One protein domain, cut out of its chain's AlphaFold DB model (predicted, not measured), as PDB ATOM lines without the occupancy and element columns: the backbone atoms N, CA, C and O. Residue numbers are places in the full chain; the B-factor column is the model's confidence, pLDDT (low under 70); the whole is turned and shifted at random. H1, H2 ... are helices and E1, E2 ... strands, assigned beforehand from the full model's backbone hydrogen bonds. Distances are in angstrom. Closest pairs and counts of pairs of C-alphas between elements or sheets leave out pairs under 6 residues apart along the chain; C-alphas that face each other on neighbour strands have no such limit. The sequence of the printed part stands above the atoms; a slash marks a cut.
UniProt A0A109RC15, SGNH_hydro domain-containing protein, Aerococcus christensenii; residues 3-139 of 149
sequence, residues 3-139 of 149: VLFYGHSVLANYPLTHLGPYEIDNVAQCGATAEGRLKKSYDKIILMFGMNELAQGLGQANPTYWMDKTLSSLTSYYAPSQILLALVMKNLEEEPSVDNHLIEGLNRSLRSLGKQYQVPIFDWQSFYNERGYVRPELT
ATOM      1  N   VAL A   3       2.031 -45.718  15.260       91.50
ATOM      2  CA  VAL A   3       2.078 -45.131  13.924       91.50
ATOM      3  C   VAL A   3       3.183 -44.086  13.874       91.50
ATOM      4  O   VAL A   3       3.270 -43.225  14.744       91.50
ATOM      5  N   LEU A   4       4.035 -44.174  12.861       89.81
ATOM      6  CA  LEU A   4       5.010 -43.139  12.559       89.81
ATOM      7  C   LEU A   4       4.362 -42.088  11.660       89.81
ATOM      8  O   LEU A   4       3.879 -42.425  10.577       89.81
ATOM      9  N   PHE A   5       4.392 -40.828  12.075       89.56
ATOM     10  CA  PHE A   5       4.102 -39.698  11.194       89.56
ATOM     11  C   PHE A   5       5.420 -39.179  10.642       89.56
ATOM     12  O   PHE A   5       6.287 -38.741  11.400       89.56
ATOM     13  N   TYR A   6       5.582 -39.261   9.323       83.00
ATOM     14  CA  TYR A   6       6.824 -38.907   8.660       83.00
ATOM     15  C   TYR A   6       6.549 -38.048   7.427       83.00
ATOM     16  O   TYR A   6       5.992 -38.511   6.431       83.00
ATOM     17  N   GLY A   7       6.891 -36.763   7.507       78.62
ATOM     18  CA  GLY A   7       6.492 -35.823   6.473       78.62
ATOM     19  C   GLY A   7       6.664 -34.352   6.820       78.62
ATOM     20  O   GLY A   7       7.482 -33.990   7.665       78.62
ATOM     21  N   HIS A   8       5.872 -33.513   6.150       75.50
ATOM     22  CA  HIS A   8       5.899 -32.057   6.281       75.50
ATOM     23  C   HIS A   8       4.950 -31.508   7.367       75.50
ATOM     24  O   HIS A   8       4.405 -32.240   8.196       75.50
ATOM     25  N   SER A   9       4.757 -30.185   7.348       73.31
ATOM     26  CA  SER A   9       4.039 -29.388   8.348       73.31
ATOM     27  C   SER A   9       2.621 -29.859   8.691       73.31
ATOM     28  O   SER A   9       2.205 -29.671   9.828       73.31
ATOM     29  N   VAL A  10       1.890 -30.506   7.775       77.81
ATOM     30  CA  VAL A  10       0.535 -31.021   8.058       77.81
ATOM     31  C   VAL A  10       0.574 -32.121   9.117       77.81
ATOM     32  O   VAL A  10      -0.222 -32.105  10.049       77.81
ATOM     33  N   LEU A  11       1.540 -33.040   9.026       77.81
ATOM     34  CA  LEU A  11       1.746 -34.044  10.067       77.81
ATOM     35  C   LEU A  11       2.425 -33.433  11.295       77.81
ATOM     36  O   LEU A  11       2.049 -33.760  12.415       77.81
ATOM     37  N   ALA A  12       3.395 -32.533  11.104       79.19
ATOM     38  CA  ALA A  12       4.140 -31.931  12.214       79.19
ATOM     39  C   ALA A  12       3.242 -31.110  13.159       79.19
ATOM     40  O   ALA A  12       3.460 -31.116  14.367       79.19
ATOM     41  N   ASN A  13       2.212 -30.455  12.619       84.12
ATOM     42  CA  ASN A  13       1.269 -29.635  13.382       84.12
ATOM     43  C   ASN A  13       0.061 -30.426  13.908       84.12
ATOM     44  O   ASN A  13      -0.849 -29.826  14.480       84.12
ATOM     45  N   TYR A  14       0.021 -31.751  13.720       84.88
ATOM     46  CA  TYR A  14      -1.086 -32.569  14.205       84.88
ATOM     47  C   TYR A  14      -1.143 -32.536  15.745       84.88
ATOM     48  O   TYR A  14      -0.177 -32.941  16.396       84.88
ATOM     49  N   PRO A  15      -2.248 -32.060  16.353       84.62
ATOM     50  CA  PRO A  15      -2.252 -31.691  17.769       84.62
ATOM     51  C   PRO A  15      -2.441 -32.882  18.716       84.62
ATOM     52  O   PRO A  15      -2.250 -32.743  19.925       84.62
ATOM     53  N   LEU A  16      -2.856 -34.041  18.199       88.00
ATOM     54  CA  LEU A  16      -3.162 -35.212  19.014       88.00
ATOM     55  C   LEU A  16      -1.978 -36.174  19.061       88.00
ATOM     56  O   LEU A  16      -1.213 -36.320  18.114       88.00
ATOM     57  N   THR A  17      -1.873 -36.899  20.170       89.12
ATOM     58  CA  THR A  17      -0.857 -37.943  20.375       89.12
ATOM     59  C   THR A  17      -1.329 -39.329  19.933       89.12
ATOM     60  O   THR A  17      -0.561 -40.287  19.995       89.12
ATOM     61  N   HIS A  18      -2.590 -39.455  19.507       90.69
ATOM     62  CA  HIS A  18      -3.214 -40.717  19.121       90.69
ATOM     63  C   HIS A  18      -4.096 -40.551  17.878       90.69
ATOM     64  O   HIS A  18      -4.756 -39.527  17.714       90.69
ATOM     65  N   LEU A  19      -4.154 -41.597  17.050       86.19
ATOM     66  CA  LEU A  19      -5.097 -41.747  15.942       86.19
ATOM     67  C   LEU A  19      -5.857 -43.065  16.129       86.19
ATOM     68  O   LEU A  19      -5.350 -44.145  15.819       86.19
ATOM     69  N   GLY A  20      -7.064 -42.988  16.694       87.94
ATOM     70  CA  GLY A  20      -7.801 -44.178  17.125       87.94
ATOM     71  C   GLY A  20      -6.970 -45.004  18.123       87.94
ATOM     72  O   GLY A  20      -6.547 -44.461  19.141       87.94
ATOM     73  N   PRO A  21      -6.702 -46.298  17.860       89.94
ATOM     74  CA  PRO A  21      -5.924 -47.145  18.765       89.94
ATOM     75  C   PRO A  21      -4.394 -47.035  18.573       89.94
ATOM     76  O   PRO A  21      -3.642 -47.799  19.189       89.94
ATOM     77  N   TYR A  22      -3.922 -46.152  17.684       91.25
ATOM     78  CA  TYR A  22      -2.500 -45.956  17.411       91.25
ATOM     79  C   TYR A  22      -1.939 -44.786  18.222       91.25
ATOM     80  O   TYR A  22      -2.453 -43.675  18.140       91.25
ATOM     81  N   GLU A  23      -0.856 -45.032  18.951       92.69
ATOM     82  CA  GLU A  23       0.011 -43.995  19.520       92.69
ATOM     83  C   GLU A  23       0.868 -43.401  18.393       92.69
ATOM     84  O   GLU A  23       1.461 -44.151  17.608       92.69
ATOM     85  N   ILE A  24       0.927 -42.075  18.301       90.12
ATOM     86  CA  ILE A  24       1.655 -41.365  17.247       90.12
ATOM     87  C   ILE A  24       3.088 -41.089  17.708       90.12
ATOM     88  O   ILE A  24       3.310 -40.379  18.686       90.12
ATOM     89  N   ASP A  25       4.066 -41.605  16.963       88.19
ATOM     90  CA  ASP A  25       5.455 -41.137  17.005       88.19
ATOM     91  C   ASP A  25       5.629 -40.133  15.857       88.19
ATOM     92  O   ASP A  25       5.663 -40.513  14.683       88.19
ATOM     93  N   ASN A  26       5.626 -38.838  16.179       84.06
ATOM     94  CA  ASN A  26       5.670 -37.777  15.179       84.06
ATOM     95  C   ASN A  26       7.103 -37.297  14.967       84.06
ATOM     96  O   ASN A  26       7.652 -36.562  15.785       84.06
ATOM     97  N   VAL A  27       7.699 -37.716  13.851       81.75
ATOM     98  CA  VAL A  27       9.030 -37.267  13.418       81.75
ATOM     99  C   VAL A  27       8.946 -36.358  12.192       81.75
ATOM    100  O   VAL A  27       9.967 -36.062  11.572       81.75
ATOM    101  N   ALA A  28       7.736 -35.937  11.809       76.19
ATOM    102  CA  ALA A  28       7.542 -34.975  10.743       76.19
ATOM    103  C   ALA A  28       8.223 -33.655  11.122       76.19
ATOM    104  O   ALA A  28       8.040 -33.127  12.219       76.19
ATOM    105  N   GLN A  29       9.029 -33.125  10.210       67.31
ATOM    106  CA  GLN A  29       9.782 -31.902  10.431       67.31
ATOM    107  C   GLN A  29       9.623 -31.022   9.202       67.31
ATOM    108  O   GLN A  29       9.683 -31.494   8.065       67.31
ATOM    109  N   CYS A  30       9.418 -29.725   9.418       49.12
ATOM    110  CA  CYS A  30       9.353 -28.775   8.318       49.12
ATOM    111  C   CYS A  30      10.729 -28.729   7.622       49.12
ATOM    112  O   CYS A  30      11.671 -28.155   8.159       49.12
ATOM    113  N   GLY A  31      10.858 -29.386   6.463       44.16
ATOM    114  CA  GLY A  31      12.065 -29.350   5.627       44.16
ATOM    115  C   GLY A  31      13.150 -30.407   5.891       44.16
ATOM    116  O   GLY A  31      14.281 -30.177   5.472       44.16
ATOM    117  N   ALA A  32      12.867 -31.547   6.542       45.31
ATOM    118  CA  ALA A  32      13.887 -32.584   6.775       45.31
ATOM    119  C   ALA A  32      13.681 -33.874   5.957       45.31
ATOM    120  O   ALA A  32      12.612 -34.481   5.965       45.31
ATOM    121  N   THR A  33      14.761 -34.341   5.328       44.16
ATOM    122  CA  THR A  33      14.939 -35.712   4.831       44.16
ATOM    123  C   THR A  33      15.409 -36.587   5.999       44.16
ATOM    124  O   THR A  33      16.546 -36.422   6.447       44.16
ATOM    125  N   ALA A  34      14.588 -37.499   6.540       47.31
ATOM    126  CA  ALA A  34      15.042 -38.402   7.609       47.31
ATOM    127  C   ALA A  34      15.925 -39.526   7.061       47.31
ATOM    128  O   ALA A  34      15.559 -40.698   6.984       47.31
ATOM    129  N   GLU A  35      17.163 -39.163   6.754       46.09
ATOM    130  CA  GLU A  35      18.284 -40.091   6.778       46.09
ATOM    131  C   GLU A  35      18.716 -40.285   8.238       46.09
ATOM    132  O   GLU A  35      19.707 -39.751   8.725       46.09
ATOM    133  N   GLY A  36      17.914 -41.042   8.983       44.34
ATOM    134  CA  GLY A  36      18.174 -41.349  10.382       44.34
ATOM    135  C   GLY A  36      17.455 -42.628  10.758       44.34
ATOM    136  O   GLY A  36      16.323 -42.571  11.218       44.34
ATOM    137  N   ARG A  37      18.108 -43.773  10.494       49.34
ATOM    138  CA  ARG A  37      17.666 -45.155  10.777       49.34
ATOM    139  C   ARG A  37      16.501 -45.204  11.770       49.34
ATOM    140  O   ARG A  37      16.713 -44.985  12.964       49.34
ATOM    141  N   LEU A  38      15.302 -45.527  11.290       62.91
ATOM    142  CA  LEU A  38      14.161 -45.836  12.145       62.91
ATOM    143  C   LEU A  38      14.527 -47.067  12.990       62.91
ATOM    144  O   LEU A  38      14.411 -48.205  12.558       62.91
ATOM    145  N   LYS A  39      15.063 -46.840  14.195       54.91
ATOM    146  CA  LYS A  39      15.512 -47.899  15.118       54.91
ATOM    147  C   LYS A  39      14.348 -48.588  15.844       54.91
ATOM    148  O   LYS A  39      14.584 -49.486  16.646       54.91
ATOM    149  N   LYS A  40      13.113 -48.142  15.608       67.06
ATOM    150  CA  LYS A  40      11.895 -48.653  16.244       67.06
ATOM    151  C   LYS A  40      11.033 -49.377  15.211       67.06
ATOM    152  O   LYS A  40      10.952 -48.956  14.060       67.06
ATOM    153  N   SER A  41      10.369 -50.446  15.638       82.50
ATOM    154  CA  SER A  41       9.320 -51.087  14.842       82.50
ATOM    155  C   SER A  41       8.025 -50.277  14.949       82.50
ATOM    156  O   SER A  41       7.668 -49.844  16.046       82.50
ATOM    157  N   TYR A  42       7.334 -50.085  13.826       88.31
ATOM    158  CA  TYR A  42       6.047 -49.394  13.745       88.31
ATOM    159  C   TYR A  42       5.024 -50.304  13.076       88.31
ATOM    160  O   TYR A  42       5.353 -51.030  12.139       88.31
ATOM    161  N   ASP A  43       3.774 -50.238  13.525       92.38
ATOM    162  CA  ASP A  43       2.672 -50.983  12.912       92.38
ATOM    163  C   ASP A  43       2.234 -50.325  11.598       92.38
ATOM    164  O   ASP A  43       1.861 -51.007  10.639       92.38
ATOM    165  N   LYS A  44       2.293 -48.987  11.564       93.56
ATOM    166  CA  LYS A  44       1.956 -48.157  10.409       93.56
ATOM    167  C   LYS A  44       2.920 -46.984  10.270       93.56
ATOM    168  O   LYS A  44       3.436 -46.471  11.258       93.56
ATOM    169  N   ILE A  45       3.126 -46.540   9.041       91.81
ATOM    170  CA  ILE A  45       3.895 -45.348   8.693       91.81
ATOM    171  C   ILE A  45       3.023 -44.517   7.762       91.81
ATOM    172  O   ILE A  45       2.603 -45.020   6.725       91.81
ATOM    173  N   ILE A  46       2.749 -43.266   8.117       92.31
ATOM    174  CA  ILE A  46       2.119 -42.296   7.219       92.31
ATOM    175  C   ILE A  46       3.227 -41.418   6.655       92.31
ATOM    176  O   ILE A  46       3.922 -40.731   7.404       92.31
ATOM    177  N   LEU A  47       3.393 -41.480   5.335       90.69
ATOM    178  CA  LEU A  47       4.452 -40.812   4.596       90.69
ATOM    179  C   LEU A  47       3.871 -39.669   3.761       90.69
ATOM    180  O   LEU A  47       3.094 -39.931   2.844       90.69
ATOM    181  N   MET A  48       4.245 -38.420   4.051       88.50
ATOM    182  CA  MET A  48       3.646 -37.236   3.419       88.50
ATOM    183  C   MET A  48       4.684 -36.158   3.071       88.50
ATOM    184  O   MET A  48       5.194 -35.469   3.947       88.50
ATOM    185  N   PHE A  49       4.958 -35.961   1.781       81.38
ATOM    186  CA  PHE A  49       5.879 -34.937   1.261       81.38
ATOM    187  C   PHE A  49       5.318 -34.325  -0.029       81.38
ATOM    188  O   PHE A  49       4.410 -34.900  -0.630       81.38
ATOM    189  N   GLY A  50       5.872 -33.196  -0.480       79.50
ATOM    190  CA  GLY A  50       5.631 -32.677  -1.826       79.50
ATOM    191  C   GLY A  50       5.107 -31.249  -1.894       79.50
ATOM    192  O   GLY A  50       5.431 -30.542  -2.842       79.50
ATOM    193  N   MET A  51       4.317 -30.791  -0.916       84.44
ATOM    194  CA  MET A  51       3.721 -29.446  -0.984       84.44
ATOM    195  C   MET A  51       4.784 -28.337  -0.935       84.44
ATOM    196  O   MET A  51       4.731 -27.387  -1.713       84.44
ATOM    197  N   ASN A  52       5.788 -28.482  -0.066       78.00
ATOM    198  CA  ASN A  52       6.874 -27.509   0.061       78.00
ATOM    199  C   ASN A  52       7.798 -27.526  -1.159       78.00
ATOM    200  O   ASN A  52       8.216 -26.472  -1.630       78.00
ATOM    201  N   GLU A  53       8.100 -28.713  -1.686       76.75
ATOM    202  CA  GLU A  53       8.921 -28.875  -2.883       76.75
ATOM    203  C   GLU A  53       8.263 -28.201  -4.090       76.75
ATOM    204  O   GLU A  53       8.935 -27.480  -4.828       76.75
ATOM    205  N   LEU A  54       6.941 -28.354  -4.237       82.06
ATOM    206  CA  LEU A  54       6.172 -27.648  -5.259       82.06
ATOM    207  C   LEU A  54       6.200 -26.128  -5.049       82.06
ATOM    208  O   LEU A  54       6.502 -25.402  -5.994       82.06
ATOM    209  N   ALA A  55       5.954 -25.648  -3.826       78.75
ATOM    210  CA  ALA A  55       5.958 -24.217  -3.509       78.75
ATOM    211  C   ALA A  55       7.322 -23.549  -3.763       78.75
ATOM    212  O   ALA A  55       7.387 -22.396  -4.182       78.75
ATOM    213  N   GLN A  56       8.420 -24.274  -3.536       75.06
ATOM    214  CA  GLN A  56       9.786 -23.778  -3.727       75.06
ATOM    215  C   GLN A  56      10.328 -24.029  -5.144       75.06
ATOM    216  O   GLN A  56      11.473 -23.680  -5.435       75.06
ATOM    217  N   GLY A  57       9.547 -24.663  -6.028       71.94
ATOM    218  CA  GLY A  57      10.003 -25.073  -7.360       71.94
ATOM    219  C   GLY A  57      11.162 -26.078  -7.324       71.94
ATOM    220  O   GLY A  57      11.900 -26.216  -8.301       71.94
ATOM    221  N   LEU A  58      11.350 -26.776  -6.206       66.38
ATOM    222  CA  LEU A  58      12.410 -27.759  -6.043       66.38
ATOM    223  C   LEU A  58      12.015 -29.066  -6.728       66.38
ATOM    224  O   LEU A  58      10.898 -29.558  -6.601       66.38
ATOM    225  N   GLY A  59      12.961 -29.654  -7.462       61.28
ATOM    226  CA  GLY A  59      12.742 -30.945  -8.105       61.28
ATOM    227  C   GLY A  59      11.832 -30.900  -9.333       61.28
ATOM    228  O   GLY A  59      11.315 -31.946  -9.696       61.28
ATOM    229  N   GLN A  60      11.667 -29.766 -10.030       63.00
ATOM    230  CA  GLN A  60      10.860 -29.716 -11.269       63.00
ATOM    231  C   GLN A  60      11.246 -30.789 -12.308       63.00
ATOM    232  O   GLN A  60      10.382 -31.292 -13.020       63.00
ATOM    233  N   ALA A  61      12.522 -31.187 -12.364       69.62
ATOM    234  CA  ALA A  61      12.980 -32.267 -13.239       69.62
ATOM    235  C   ALA A  61      12.619 -33.680 -12.731       69.62
ATOM    236  O   ALA A  61      12.464 -34.598 -13.532       69.62
ATOM    237  N   ASN A  62      12.507 -33.876 -11.413       76.00
ATOM    238  CA  ASN A  62      12.110 -35.143 -10.794       76.00
ATOM    239  C   ASN A  62      11.510 -34.895  -9.395       76.00
ATOM    240  O   ASN A  62      12.208 -35.036  -8.383       76.00
ATOM    241  N   PRO A  63      10.215 -34.542  -9.314       75.50
ATOM    242  CA  PRO A  63       9.594 -34.107  -8.062       75.50
ATOM    243  C   PRO A  63       9.379 -35.271  -7.086       75.50
ATOM    244  O   PRO A  63       9.039 -35.076  -5.924       75.50
ATOM    245  N   THR A  64       9.613 -36.503  -7.543       84.56
ATOM    246  CA  THR A  64       9.477 -37.732  -6.764       84.56
ATOM    247  C   THR A  64      10.796 -38.301  -6.249       84.56
ATOM    248  O   THR A  64      10.766 -39.288  -5.524       84.56
ATOM    249  N   TYR A  65      11.947 -37.705  -6.578       84.00
ATOM    250  CA  TYR A  65      13.270 -38.261  -6.257       84.00
ATOM    251  C   TYR A  65      13.446 -38.633  -4.774       84.00
ATOM    252  O   TYR A  65      13.848 -39.750  -4.446       84.00
ATOM    253  N   TRP A  66      13.120 -37.711  -3.866       79.94
ATOM    254  CA  TRP A  66      13.254 -37.947  -2.425       79.94
ATOM    255  C   TRP A  66      12.238 -38.955  -1.898       79.94
ATOM    256  O   TRP A  66      12.560 -39.747  -1.011       79.94
ATOM    257  N   MET A  67      11.037 -38.966  -2.478       87.50
ATOM    258  CA  MET A  67      10.011 -39.945  -2.139       87.50
ATOM    259  C   MET A  67      10.439 -41.355  -2.548       87.50
ATOM    260  O   MET A  67      10.324 -42.282  -1.754       87.50
ATOM    261  N   ASP A  68      10.986 -41.509  -3.753       89.88
ATOM    262  CA  ASP A  68      11.490 -42.778  -4.277       89.88
ATOM    263  C   ASP A  68      12.618 -43.338  -3.397       89.88
ATOM    264  O   ASP A  68      12.531 -44.466  -2.911       89.88
ATOM    265  N   LYS A  69      13.619 -42.509  -3.068       86.44
ATOM    266  CA  LYS A  69      14.679 -42.880  -2.112       86.44
ATOM    267  C   LYS A  69      14.127 -43.299  -0.751       86.44
ATOM    268  O   LYS A  69      14.577 -44.292  -0.177       86.44
ATOM    269  N   THR A  70      13.156 -42.549  -0.236       86.50
ATOM    270  CA  THR A  70      12.545 -42.824   1.067       86.50
ATOM    271  C   THR A  70      11.782 -44.147   1.053       86.50
ATOM    272  O   THR A  70      11.988 -44.976   1.936       86.50
ATOM    273  N   LEU A  71      10.953 -44.390   0.038       90.12
ATOM    274  CA  LEU A  71      10.201 -45.638  -0.118       90.12
ATOM    275  C   LEU A  71      11.124 -46.841  -0.315       90.12
ATOM    276  O   LEU A  71      10.921 -47.865   0.336       90.12
ATOM    277  N   SER A  72      12.165 -46.711  -1.142       90.44
ATOM    278  CA  SER A  72      13.193 -47.743  -1.315       90.44
ATOM    279  C   SER A  72      13.835 -48.127   0.019       90.44
ATOM    280  O   SER A  72      13.931 -49.308   0.354       90.44
ATOM    281  N   SER A  73      14.196 -47.132   0.835       87.12
ATOM    282  CA  SER A  73      14.742 -47.382   2.168       87.12
ATOM    283  C   SER A  73      13.718 -48.048   3.093       87.12
ATOM    284  O   SER A  73      14.007 -49.100   3.662       87.12
ATOM    285  N   LEU A  74      12.508 -47.497   3.221       87.88
ATOM    286  CA  LEU A  74      11.485 -48.012   4.139       87.88
ATOM    287  C   LEU A  74      11.046 -49.439   3.792       87.88
ATOM    288  O   LEU A  74      10.918 -50.269   4.688       87.88
ATOM    289  N   THR A  75      10.869 -49.754   2.511       90.44
ATOM    290  CA  THR A  75      10.442 -51.091   2.058       90.44
ATOM    291  C   THR A  75      11.508 -52.172   2.239       90.44
ATOM    292  O   THR A  75      11.183 -53.355   2.198       90.44
ATOM    293  N   SER A  76      12.763 -51.799   2.519       89.12
ATOM    294  CA  SER A  76      13.794 -52.759   2.942       89.12
ATOM    295  C   SER A  76      13.644 -53.212   4.403       89.12
ATOM    296  O   SER A  76      14.227 -54.225   4.790       89.12
ATOM    297  N   TYR A  77      12.847 -52.493   5.207       87.69
ATOM    298  CA  TYR A  77      12.663 -52.743   6.644       87.69
ATOM    299  C   TYR A  77      11.215 -53.038   7.052       87.69
ATOM    300  O   TYR A  77      10.994 -53.746   8.033       87.69
ATOM    301  N   TYR A  78      10.235 -52.499   6.327       89.31
ATOM    302  CA  TYR A  78       8.811 -52.618   6.636       89.31
ATOM    303  C   TYR A  78       8.067 -53.249   5.462       89.31
ATOM    304  O   TYR A  78       8.385 -52.991   4.299       89.31
ATOM    305  N   ALA A  79       7.039 -54.047   5.756       93.81
ATOM    306  CA  ALA A  79       6.179 -54.574   4.706       93.81
ATOM    307  C   ALA A  79       5.462 -53.411   3.993       93.81
ATOM    308  O   ALA A  79       5.005 -52.485   4.671       93.81
ATOM    309  N   PRO A  80       5.284 -53.449   2.658       93.81
ATOM    310  CA  PRO A  80       4.622 -52.369   1.924       93.81
ATOM    311  C   PRO A  80       3.248 -51.978   2.488       93.81
ATOM    312  O   PRO A  80       2.912 -50.802   2.558       93.81
ATOM    313  N   SER A  81       2.481 -52.946   2.998       93.94
ATOM    314  CA  SER A  81       1.171 -52.720   3.629       93.94
ATOM    315  C   SER A  81       1.217 -51.925   4.943       93.94
ATOM    316  O   SER A  81       0.173 -51.480   5.436       93.94
ATOM    317  N   GLN A  82       2.396 -51.748   5.543       93.44
ATOM    318  CA  GLN A  82       2.600 -50.908   6.724       93.44
ATOM    319  C   GLN A  82       2.809 -49.437   6.352       93.44
ATOM    320  O   GLN A  82       2.642 -48.579   7.213       93.44
ATOM    321  N   ILE A  83       3.133 -49.127   5.096       94.31
ATOM    322  CA  ILE A  83       3.452 -47.773   4.641       94.31
ATOM    323  C   ILE A  83       2.251 -47.207   3.884       94.31
ATOM    324  O   ILE A  83       1.830 -47.757   2.876       94.31
ATOM    325  N   LEU A  84       1.704 -46.092   4.353       95.56
ATOM    326  CA  LEU A  84       0.671 -45.317   3.677       95.56
ATOM    327  C   LEU A  84       1.329 -44.112   3.014       95.56
ATOM    328  O   LEU A  84       1.788 -43.196   3.698       95.56
ATOM    329  N   LEU A  85       1.369 -44.115   1.684       95.12
ATOM    330  CA  LEU A  85       1.861 -42.986   0.907       95.12
ATOM    331  C   LEU A  85       0.730 -41.974   0.718       95.12
ATOM    332  O   LEU A  85      -0.222 -42.224  -0.023       95.12
ATOM    333  N   ALA A  86       0.834 -40.834   1.390       94.00
ATOM    334  CA  ALA A  86      -0.126 -39.756   1.261       94.00
ATOM    335  C   ALA A  86       0.092 -38.968  -0.032       94.00
ATOM    336  O   ALA A  86       1.215 -38.607  -0.390       94.00
ATOM    337  N   LEU A  87      -1.009 -38.672  -0.713       94.12
ATOM    338  CA  LEU A  87      -1.034 -37.671  -1.769       94.12
ATOM    339  C   LEU A  87      -0.976 -36.268  -1.176       94.12
ATOM    340  O   LEU A  87      -1.355 -36.039  -0.026       94.12
ATOM    341  N   VAL A  88      -0.554 -35.311  -1.992       91.69
ATOM    342  CA  VAL A  88      -0.634 -33.893  -1.654       91.69
ATOM    343  C   VAL A  88      -2.085 -33.446  -1.807       91.69
ATOM    344  O   VAL A  88      -2.720 -33.705  -2.834       91.69
ATOM    345  N   MET A  89      -2.629 -32.811  -0.772       92.81
ATOM    346  CA  MET A  89      -3.978 -32.251  -0.810       92.81
ATOM    347  C   MET A  89      -4.052 -31.177  -1.901       92.81
ATOM    348  O   MET A  89      -3.140 -30.360  -2.023       92.81
ATOM    349  N   LYS A  90      -5.118 -31.178  -2.706       92.19
ATOM    350  CA  LYS A  90      -5.389 -30.060  -3.619       92.19
ATOM    351  C   LYS A  90      -5.569 -28.763  -2.832       92.19
ATOM    352  O   LYS A  90      -6.090 -28.778  -1.723       92.19
ATOM    353  N   ASN A  91      -5.137 -27.662  -3.424       93.62
ATOM    354  CA  ASN A  91      -5.254 -26.328  -2.862       93.62
ATOM    355  C   ASN A  91      -6.682 -25.778  -3.048       93.62
ATOM    356  O   ASN A  91      -7.569 -26.457  -3.587       93.62
ATOM    357  N   LEU A  92      -6.898 -24.546  -2.589       94.31
ATOM    358  CA  LEU A  92      -8.105 -23.769  -2.845       94.31
ATOM    359  C   LEU A  92      -8.321 -23.600  -4.355       94.31
ATOM    360  O   LEU A  92      -7.403 -23.756  -5.162       94.31
ATOM    361  N   GLU A  93      -9.561 -23.333  -4.743       92.94
ATOM    362  CA  GLU A  93      -9.906 -23.081  -6.144       92.94
ATOM    363  C   GLU A  93      -9.501 -21.673  -6.578       92.94
ATOM    364  O   GLU A  93      -8.881 -21.493  -7.624       92.94
ATOM    365  N   GLU A  94      -9.836 -20.686  -5.750       90.75
ATOM    366  CA  GLU A  94      -9.480 -19.287  -5.948       90.75
ATOM    367  C   GLU A  94      -8.188 -18.986  -5.188       90.75
ATOM    368  O   GLU A  94      -8.027 -19.411  -4.046       90.75
ATOM    369  N   GLU A  95      -7.269 -18.280  -5.852       87.00
ATOM    370  CA  GLU A  95      -5.972 -17.859  -5.298       87.00
ATOM    371  C   GLU A  95      -5.185 -18.993  -4.604       87.00
ATOM    372  O   GLU A  95      -4.799 -18.873  -3.439       87.00
ATOM    373  N   PRO A  96      -4.923 -20.121  -5.296       91.25
ATOM    374  CA  PRO A  96      -4.208 -21.230  -4.686       91.25
ATOM    375  C   PRO A  96      -2.774 -20.833  -4.321       91.25
ATOM    376  O   PRO A  96      -2.030 -20.319  -5.158       91.25
ATOM    377  N   SER A  97      -2.339 -21.178  -3.107       88.56
ATOM    378  CA  SER A  97      -0.938 -20.979  -2.694       88.56
ATOM    379  C   SER A  97       0.051 -21.796  -3.540       88.56
ATOM    380  O   SER A  97       1.211 -21.420  -3.690       88.56
ATOM    381  N   VAL A  98      -0.403 -22.924  -4.098       88.81
ATOM    382  CA  VAL A  98       0.329 -23.757  -5.062       88.81
ATOM    383  C   VAL A  98      -0.633 -24.198  -6.158       88.81
ATOM    384  O   VAL A  98      -1.709 -24.713  -5.860       88.81
ATOM    385  N   ASP A  99      -0.222 -24.051  -7.418       90.88
ATOM    386  CA  ASP A  99      -1.023 -24.431  -8.583       90.88
ATOM    387  C   ASP A  99      -1.491 -25.899  -8.505       90.88
ATOM    388  O   ASP A  99      -0.696 -26.844  -8.418       90.88
ATOM    389  N   ASN A 100      -2.810 -26.089  -8.577       92.62
ATOM    390  CA  ASN A 100      -3.452 -27.397  -8.536       92.62
ATOM    391  C   ASN A 100      -3.019 -28.324  -9.682       92.62
ATOM    392  O   ASN A 100      -2.975 -29.540  -9.485       92.62
ATOM    393  N   HIS A 101      -2.631 -27.801 -10.848       91.94
ATOM    394  CA  HIS A 101      -2.089 -28.615 -11.938       91.94
ATOM    395  C   HIS A 101      -0.742 -29.247 -11.577       91.94
ATOM    396  O   HIS A 101      -0.484 -30.402 -11.933       91.94
ATOM    397  N   LEU A 102       0.103 -28.527 -10.833       90.56
ATOM    398  CA  LEU A 102       1.370 -29.061 -10.333       90.56
ATOM    399  C   LEU A 102       1.123 -30.138  -9.273       90.56
ATOM    400  O   LEU A 102       1.734 -31.209  -9.330       90.56
ATOM    401  N   ILE A 103       0.170 -29.898  -8.365       92.31
ATOM    402  CA  ILE A 103      -0.255 -30.876  -7.352       92.31
ATOM    403  C   ILE A 103      -0.789 -32.150  -8.017       92.31
ATOM    404  O   ILE A 103      -0.406 -33.257  -7.642       92.31
ATOM    405  N   GLU A 104      -1.639 -32.030  -9.037       92.75
ATOM    406  CA  GLU A 104      -2.144 -33.177  -9.794       92.75
ATOM    407  C   GLU A 104      -1.032 -33.940 -10.513       92.75
ATOM    408  O   GLU A 104      -1.023 -35.174 -10.500       92.75
ATOM    409  N   GLY A 105      -0.087 -33.219 -11.123       91.94
ATOM    410  CA  GLY A 105       1.096 -33.803 -11.746       91.94
ATOM    411  C   GLY A 105       1.897 -34.646 -10.757       91.94
ATOM    412  O   GLY A 105       2.160 -35.821 -11.026       91.94
ATOM    413  N   LEU A 106       2.202 -34.085  -9.586       91.25
ATOM    414  CA  LEU A 106       2.890 -34.804  -8.519       91.25
ATOM    415  C   LEU A 106       2.071 -35.997  -8.019       91.25
ATOM    416  O   LEU A 106       2.599 -37.101  -7.923       91.25
ATOM    417  N   ASN A 107       0.774 -35.825  -7.769       94.38
ATOM    418  CA  ASN A 107      -0.093 -36.900  -7.288       94.38
ATOM    419  C   ASN A 107      -0.191 -38.068  -8.275       94.38
ATOM    420  O   ASN A 107      -0.245 -39.223  -7.845       94.38
ATOM    421  N   ARG A 108      -0.170 -37.817  -9.591       94.62
ATOM    422  CA  ARG A 108      -0.059 -38.893 -10.592       94.62
ATOM    423  C   ARG A 108       1.253 -39.663 -10.433       94.62
ATOM    424  O   ARG A 108       1.224 -40.892 -10.409       94.62
ATOM    425  N   SER A 109       2.371 -38.963 -10.261       93.12
ATOM    426  CA  SER A 109       3.680 -39.590 -10.043       93.12
ATOM    427  C   SER A 109       3.745 -40.363  -8.719       93.12
ATOM    428  O   SER A 109       4.231 -41.492  -8.699       93.12
ATOM    429  N   LEU A 110       3.173 -39.831  -7.634       94.25
ATOM    430  CA  LEU A 110       3.067 -40.523  -6.344       94.25
ATOM    431  C   LEU A 110       2.210 -41.790  -6.440       94.25
ATOM    432  O   LEU A 110       2.578 -42.818  -5.883       94.25
ATOM    433  N   ARG A 111       1.105 -41.771  -7.197       96.12
ATOM    434  CA  ARG A 111       0.313 -42.987  -7.459       96.12
ATOM    435  C   ARG A 111       1.116 -44.035  -8.232       96.12
ATOM    436  O   ARG A 111       0.991 -45.222  -7.932       96.12
ATOM    437  N   SER A 112       1.932 -43.624  -9.202       96.19
ATOM    438  CA  SER A 112       2.837 -44.535  -9.917       96.19
ATOM    439  C   SER A 112       3.891 -45.140  -8.986       96.19
ATOM    440  O   SER A 112       4.076 -46.355  -9.011       96.19
ATOM    441  N   LEU A 113       4.499 -44.337  -8.103       94.81
ATOM    442  CA  LEU A 113       5.402 -44.840  -7.060       94.81
ATOM    443  C   LEU A 113       4.696 -45.806  -6.104       94.81
ATOM    444  O   LEU A 113       5.231 -46.870  -5.802       94.81
ATOM    445  N   GLY A 114       3.478 -45.476  -5.671       96.12
ATOM    446  CA  GLY A 114       2.675 -46.344  -4.813       96.12
ATOM    447  C   GLY A 114       2.475 -47.730  -5.421       96.12
ATOM    448  O   GLY A 114       2.678 -48.741  -4.755       96.12
ATOM    449  N   LYS A 115       2.178 -47.787  -6.726       97.25
ATOM    450  CA  LYS A 115       2.086 -49.048  -7.478       97.25
ATOM    451  C   LYS A 115       3.430 -49.772  -7.573       97.25
ATOM    452  O   LYS A 115       3.468 -50.974  -7.337       97.25
ATOM    453  N   GLN A 116       4.509 -49.058  -7.898       97.12
ATOM    454  CA  GLN A 116       5.859 -49.623  -8.022       97.12
ATOM    455  C   GLN A 116       6.312 -50.312  -6.727       97.12
ATOM    456  O   GLN A 116       6.797 -51.440  -6.773       97.12
ATOM    457  N   TYR A 117       6.115 -49.658  -5.581       96.94
ATOM    458  CA  TYR A 117       6.493 -50.184  -4.265       96.94
ATOM    459  C   TYR A 117       5.399 -51.026  -3.595       96.94
ATOM    460  O   TYR A 117       5.613 -51.534  -2.499       96.94
ATOM    461  N   GLN A 118       4.238 -51.186  -4.241       97.50
ATOM    462  CA  GLN A 118       3.059 -51.876  -3.705       97.50
ATOM    463  C   GLN A 118       2.585 -51.317  -2.350       97.50
ATOM    464  O   GLN A 118       2.066 -52.049  -1.505       97.50
ATOM    465  N   VAL A 119       2.762 -50.012  -2.138       96.75
ATOM    466  CA  VAL A 119       2.311 -49.320  -0.927       96.75
ATOM    467  C   VAL A 119       0.916 -48.719  -1.152       96.75
ATOM    468  O   VAL A 119       0.655 -48.138  -2.213       96.75
ATOM    469  N   PRO A 120      -0.015 -48.851  -0.191       97.00
ATOM    470  CA  PRO A 120      -1.325 -48.221  -0.276       97.00
ATOM    471  C   PRO A 120      -1.232 -46.689  -0.311       97.00
ATOM    472  O   PRO A 120      -0.369 -46.076   0.318       97.00
ATOM    473  N   ILE A 121      -2.172 -46.079  -1.034       96.38
ATOM    474  CA  ILE A 121      -2.309 -44.626  -1.143       96.38
ATOM    475  C   ILE A 121      -3.298 -44.118  -0.096       96.38
ATOM    476  O   ILE A 121      -4.391 -44.666   0.042       96.38
ATOM    477  N   PHE A 122      -2.928 -43.038   0.585       93.94
ATOM    478  CA  PHE A 122      -3.834 -42.211   1.372       93.94
ATOM    479  C   PHE A 122      -4.190 -40.951   0.572       93.94
ATOM    480  O   PHE A 122      -3.301 -40.267   0.059       93.94
ATOM    481  N   ASP A 123      -5.480 -40.649   0.443       92.38
ATOM    482  CA  ASP A 123      -5.962 -39.449  -0.236       92.38
ATOM    483  C   ASP A 123      -6.943 -38.641   0.622       92.38
ATOM    484  O   ASP A 123      -7.343 -39.042   1.712       92.38
ATOM    485  N   TRP A 124      -7.281 -37.455   0.123       92.69
ATOM    486  CA  TRP A 124      -7.981 -36.412   0.868       92.69
ATOM    487  C   TRP A 124      -9.430 -36.224   0.410       92.69
ATOM    488  O   TRP A 124      -9.959 -35.124   0.514       92.69
ATOM    489  N   GLN A 125     -10.090 -37.262  -0.120       92.38
ATOM    490  CA  GLN A 125     -11.446 -37.127  -0.692       92.38
ATOM    491  C   GLN A 125     -12.422 -36.435   0.266       92.38
ATOM    492  O   GLN A 125     -13.168 -35.545  -0.128       92.38
ATOM    493  N   SER A 126     -12.350 -36.783   1.552       93.19
ATOM    494  CA  SER A 126     -13.205 -36.216   2.594       93.19
ATOM    495  C   SER A 126     -12.975 -34.727   2.854       93.19
ATOM    496  O   SER A 126     -13.824 -34.119   3.496       93.19
ATOM    497  N   PHE A 127     -11.874 -34.139   2.378       94.62
ATOM    498  CA  PHE A 127     -11.528 -32.717   2.521       94.62
ATOM    499  C   PHE A 127     -11.960 -31.884   1.316       94.62
ATOM    500  O   PHE A 127     -11.909 -30.655   1.370       94.62
ATOM    501  N   TYR A 128     -12.382 -32.534   0.232       95.69
ATOM    502  CA  TYR A 128     -12.733 -31.847  -0.996       95.69
ATOM    503  C   TYR A 128     -14.205 -31.432  -1.030       95.69
ATOM    504  O   TYR A 128     -15.075 -32.044  -0.405       95.69
ATOM    505  N   ASN A 129     -14.477 -30.339  -1.737       94.62
ATOM    506  CA  ASN A 129     -15.819 -29.960  -2.162       94.62
ATOM    507  C   ASN A 129     -16.238 -30.767  -3.407       94.62
ATOM    508  O   ASN A 129     -15.459 -31.546  -3.959       94.62
ATOM    509  N   GLU A 130     -17.461 -30.553  -3.889       95.00
ATOM    510  CA  GLU A 130     -18.005 -31.243  -5.072       95.00
ATOM    511  C   GLU A 130     -17.214 -30.973  -6.364       95.00
ATOM    512  O   GLU A 130     -17.253 -31.768  -7.300       95.00
ATOM    513  N   ARG A 131     -16.458 -29.868  -6.407       93.44
ATOM    514  CA  ARG A 131     -15.570 -29.498  -7.520       93.44
ATOM    515  C   ARG A 131     -14.170 -30.111  -7.398       93.44
ATOM    516  O   ARG A 131     -13.365 -29.985  -8.316       93.44
ATOM    517  N   GLY A 132     -13.876 -30.804  -6.296       93.31
ATOM    518  CA  GLY A 132     -12.606 -31.488  -6.071       93.31
ATOM    519  C   GLY A 132     -11.477 -30.603  -5.534       93.31
ATOM    520  O   GLY A 132     -10.324 -31.011  -5.646       93.31
ATOM    521  N   TYR A 133     -11.775 -29.428  -4.974       94.69
ATOM    522  CA  TYR A 133     -10.808 -28.552  -4.289       94.69
ATOM    523  C   TYR A 133     -10.967 -28.651  -2.776       94.69
ATOM    524  O   TYR A 133     -12.039 -29.032  -2.306       94.69
ATOM    525  N   VAL A 134      -9.935 -28.296  -2.004       94.81
ATOM    526  CA  VAL A 134     -10.061 -28.271  -0.536       94.81
ATOM    527  C   VAL A 134     -11.169 -27.312  -0.110       94.81
ATOM    528  O   VAL A 134     -11.327 -26.220  -0.661       94.81
ATOM    529  N   ARG A 135     -11.965 -27.740   0.869       94.62
ATOM    530  CA  ARG A 135     -12.989 -26.893   1.477       94.62
ATOM    531  C   ARG A 135     -12.330 -25.758   2.279       94.62
ATOM    532  O   ARG A 135     -11.494 -26.066   3.132       94.62
ATOM    533  N   PRO A 136     -12.680 -24.478   2.039       93.62
ATOM    534  CA  PRO A 136     -12.022 -23.341   2.686       93.62
ATOM    535  C   PRO A 136     -12.035 -23.393   4.214       93.62
ATOM    536  O   PRO A 136     -11.073 -22.987   4.847       93.62
ATOM    537  N   GLU A 137     -13.081 -23.946   4.825       94.81
ATOM    538  CA  GLU A 137     -13.187 -24.062   6.281       94.81
ATOM    539  C   GLU A 137     -12.194 -25.058   6.910       94.81
ATOM    540  O   GLU A 137     -11.951 -25.000   8.117       94.81
ATOM    541  N   LEU A 138     -11.603 -25.959   6.118       94.62
ATOM    542  CA  LEU A 138     -10.659 -26.981   6.589       94.62
ATOM    543  C   LEU A 138      -9.195 -26.568   6.446       94.62
ATOM    544  O   LEU A 138      -8.300 -27.303   6.860       94.62
ATOM    545  N   THR A 139      -8.925 -25.413   5.847       92.38
ATOM    546  CA  THR A 139      -7.569 -24.954   5.566       92.38
ATOM    547  C   THR A 139      -7.406 -23.486   5.932       92.38
ATOM    548  O   THR A 139      -8.374 -22.739   5.992       92.38
TER     549      THR A 139
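What this domain is: This is residues 3 to 139 of the 149 residues of the protein "SGNH_hydro domain-containing protein" of Aerococcus christensenii (UniProt A0A109RC15). A small twisted sheet of four parallel strands has two helices, H3 and H4, side by side along its E3 and E4 end, with long unnamed stretches around them. The short H1 sits beside the strands, and residues 121 to 122 of the closing stretch pair with E4. The printed part has 137 residues, mixed in class, 57 of them (under half) in named elements: E1 H1 E2 E3 H2 H3 E4 H4, sheet order E2 E1 E3 E4. It is compact, radius of gyration of the C-alphas 14.7 A, spanning 43 by 35 by 25 A.

How they stand to each other: E1, residues 3 to 7, is parallel to E2, residues 22 to 26, with N 3 and O 23 2.9 A apart, and to E3, residues 44 to 48, with N 46 and O 4 2.8 A apart. E4, residues 83 to 86, is parallel to E3, with N 84 and O 45 2.8 A apart. H1, residues 9 to 12, is on the sheet at a height of 4.6 A, over none of the strands. E1, H1 and E2 form a strand-helix-strand unit, parallel neighbour strands with a helix between; E3, H2 at residues 51 to 55, H3 at residues 65 to 75 and E4 form another, and both crossovers are right-handed. H4, residues 100 to 117, touches H3 with residues 113 to 117 alone, the closest C-alphas, of Asp 68 and Leu 113, being 7.0 A apart, at a shallow tilt of 30 degrees, the same way. H3 and H4 only graze the sheet. H2 is not on the sheet and only just touches H4, with 3 pairs of C-alphas within 8 A, the closest those of Leu 54 and Leu 102, 7.1 A apart. Every O i to N i+4 pair is within hydrogen-bond range in H2, H3 and H4; H1 is too short for one.

Where its parts are: E1 begins at C-alpha 3 (2.078, -45.131, 13.924) and is 12.7 A long. H3 measures 15.5 A; H4, 25.2 A, ends at C-alpha 117 (6.493, -50.184, -4.265).

The domain as a whole: The C-alphas of Lys 39 and Glu 94, the two farthest apart, are 43.4 A apart. The printed part has no cut; the links E2 to E3 and E4 to H4 are long. The model's pLDDT is under 70 at residues 29 to 40 and 58 to 61.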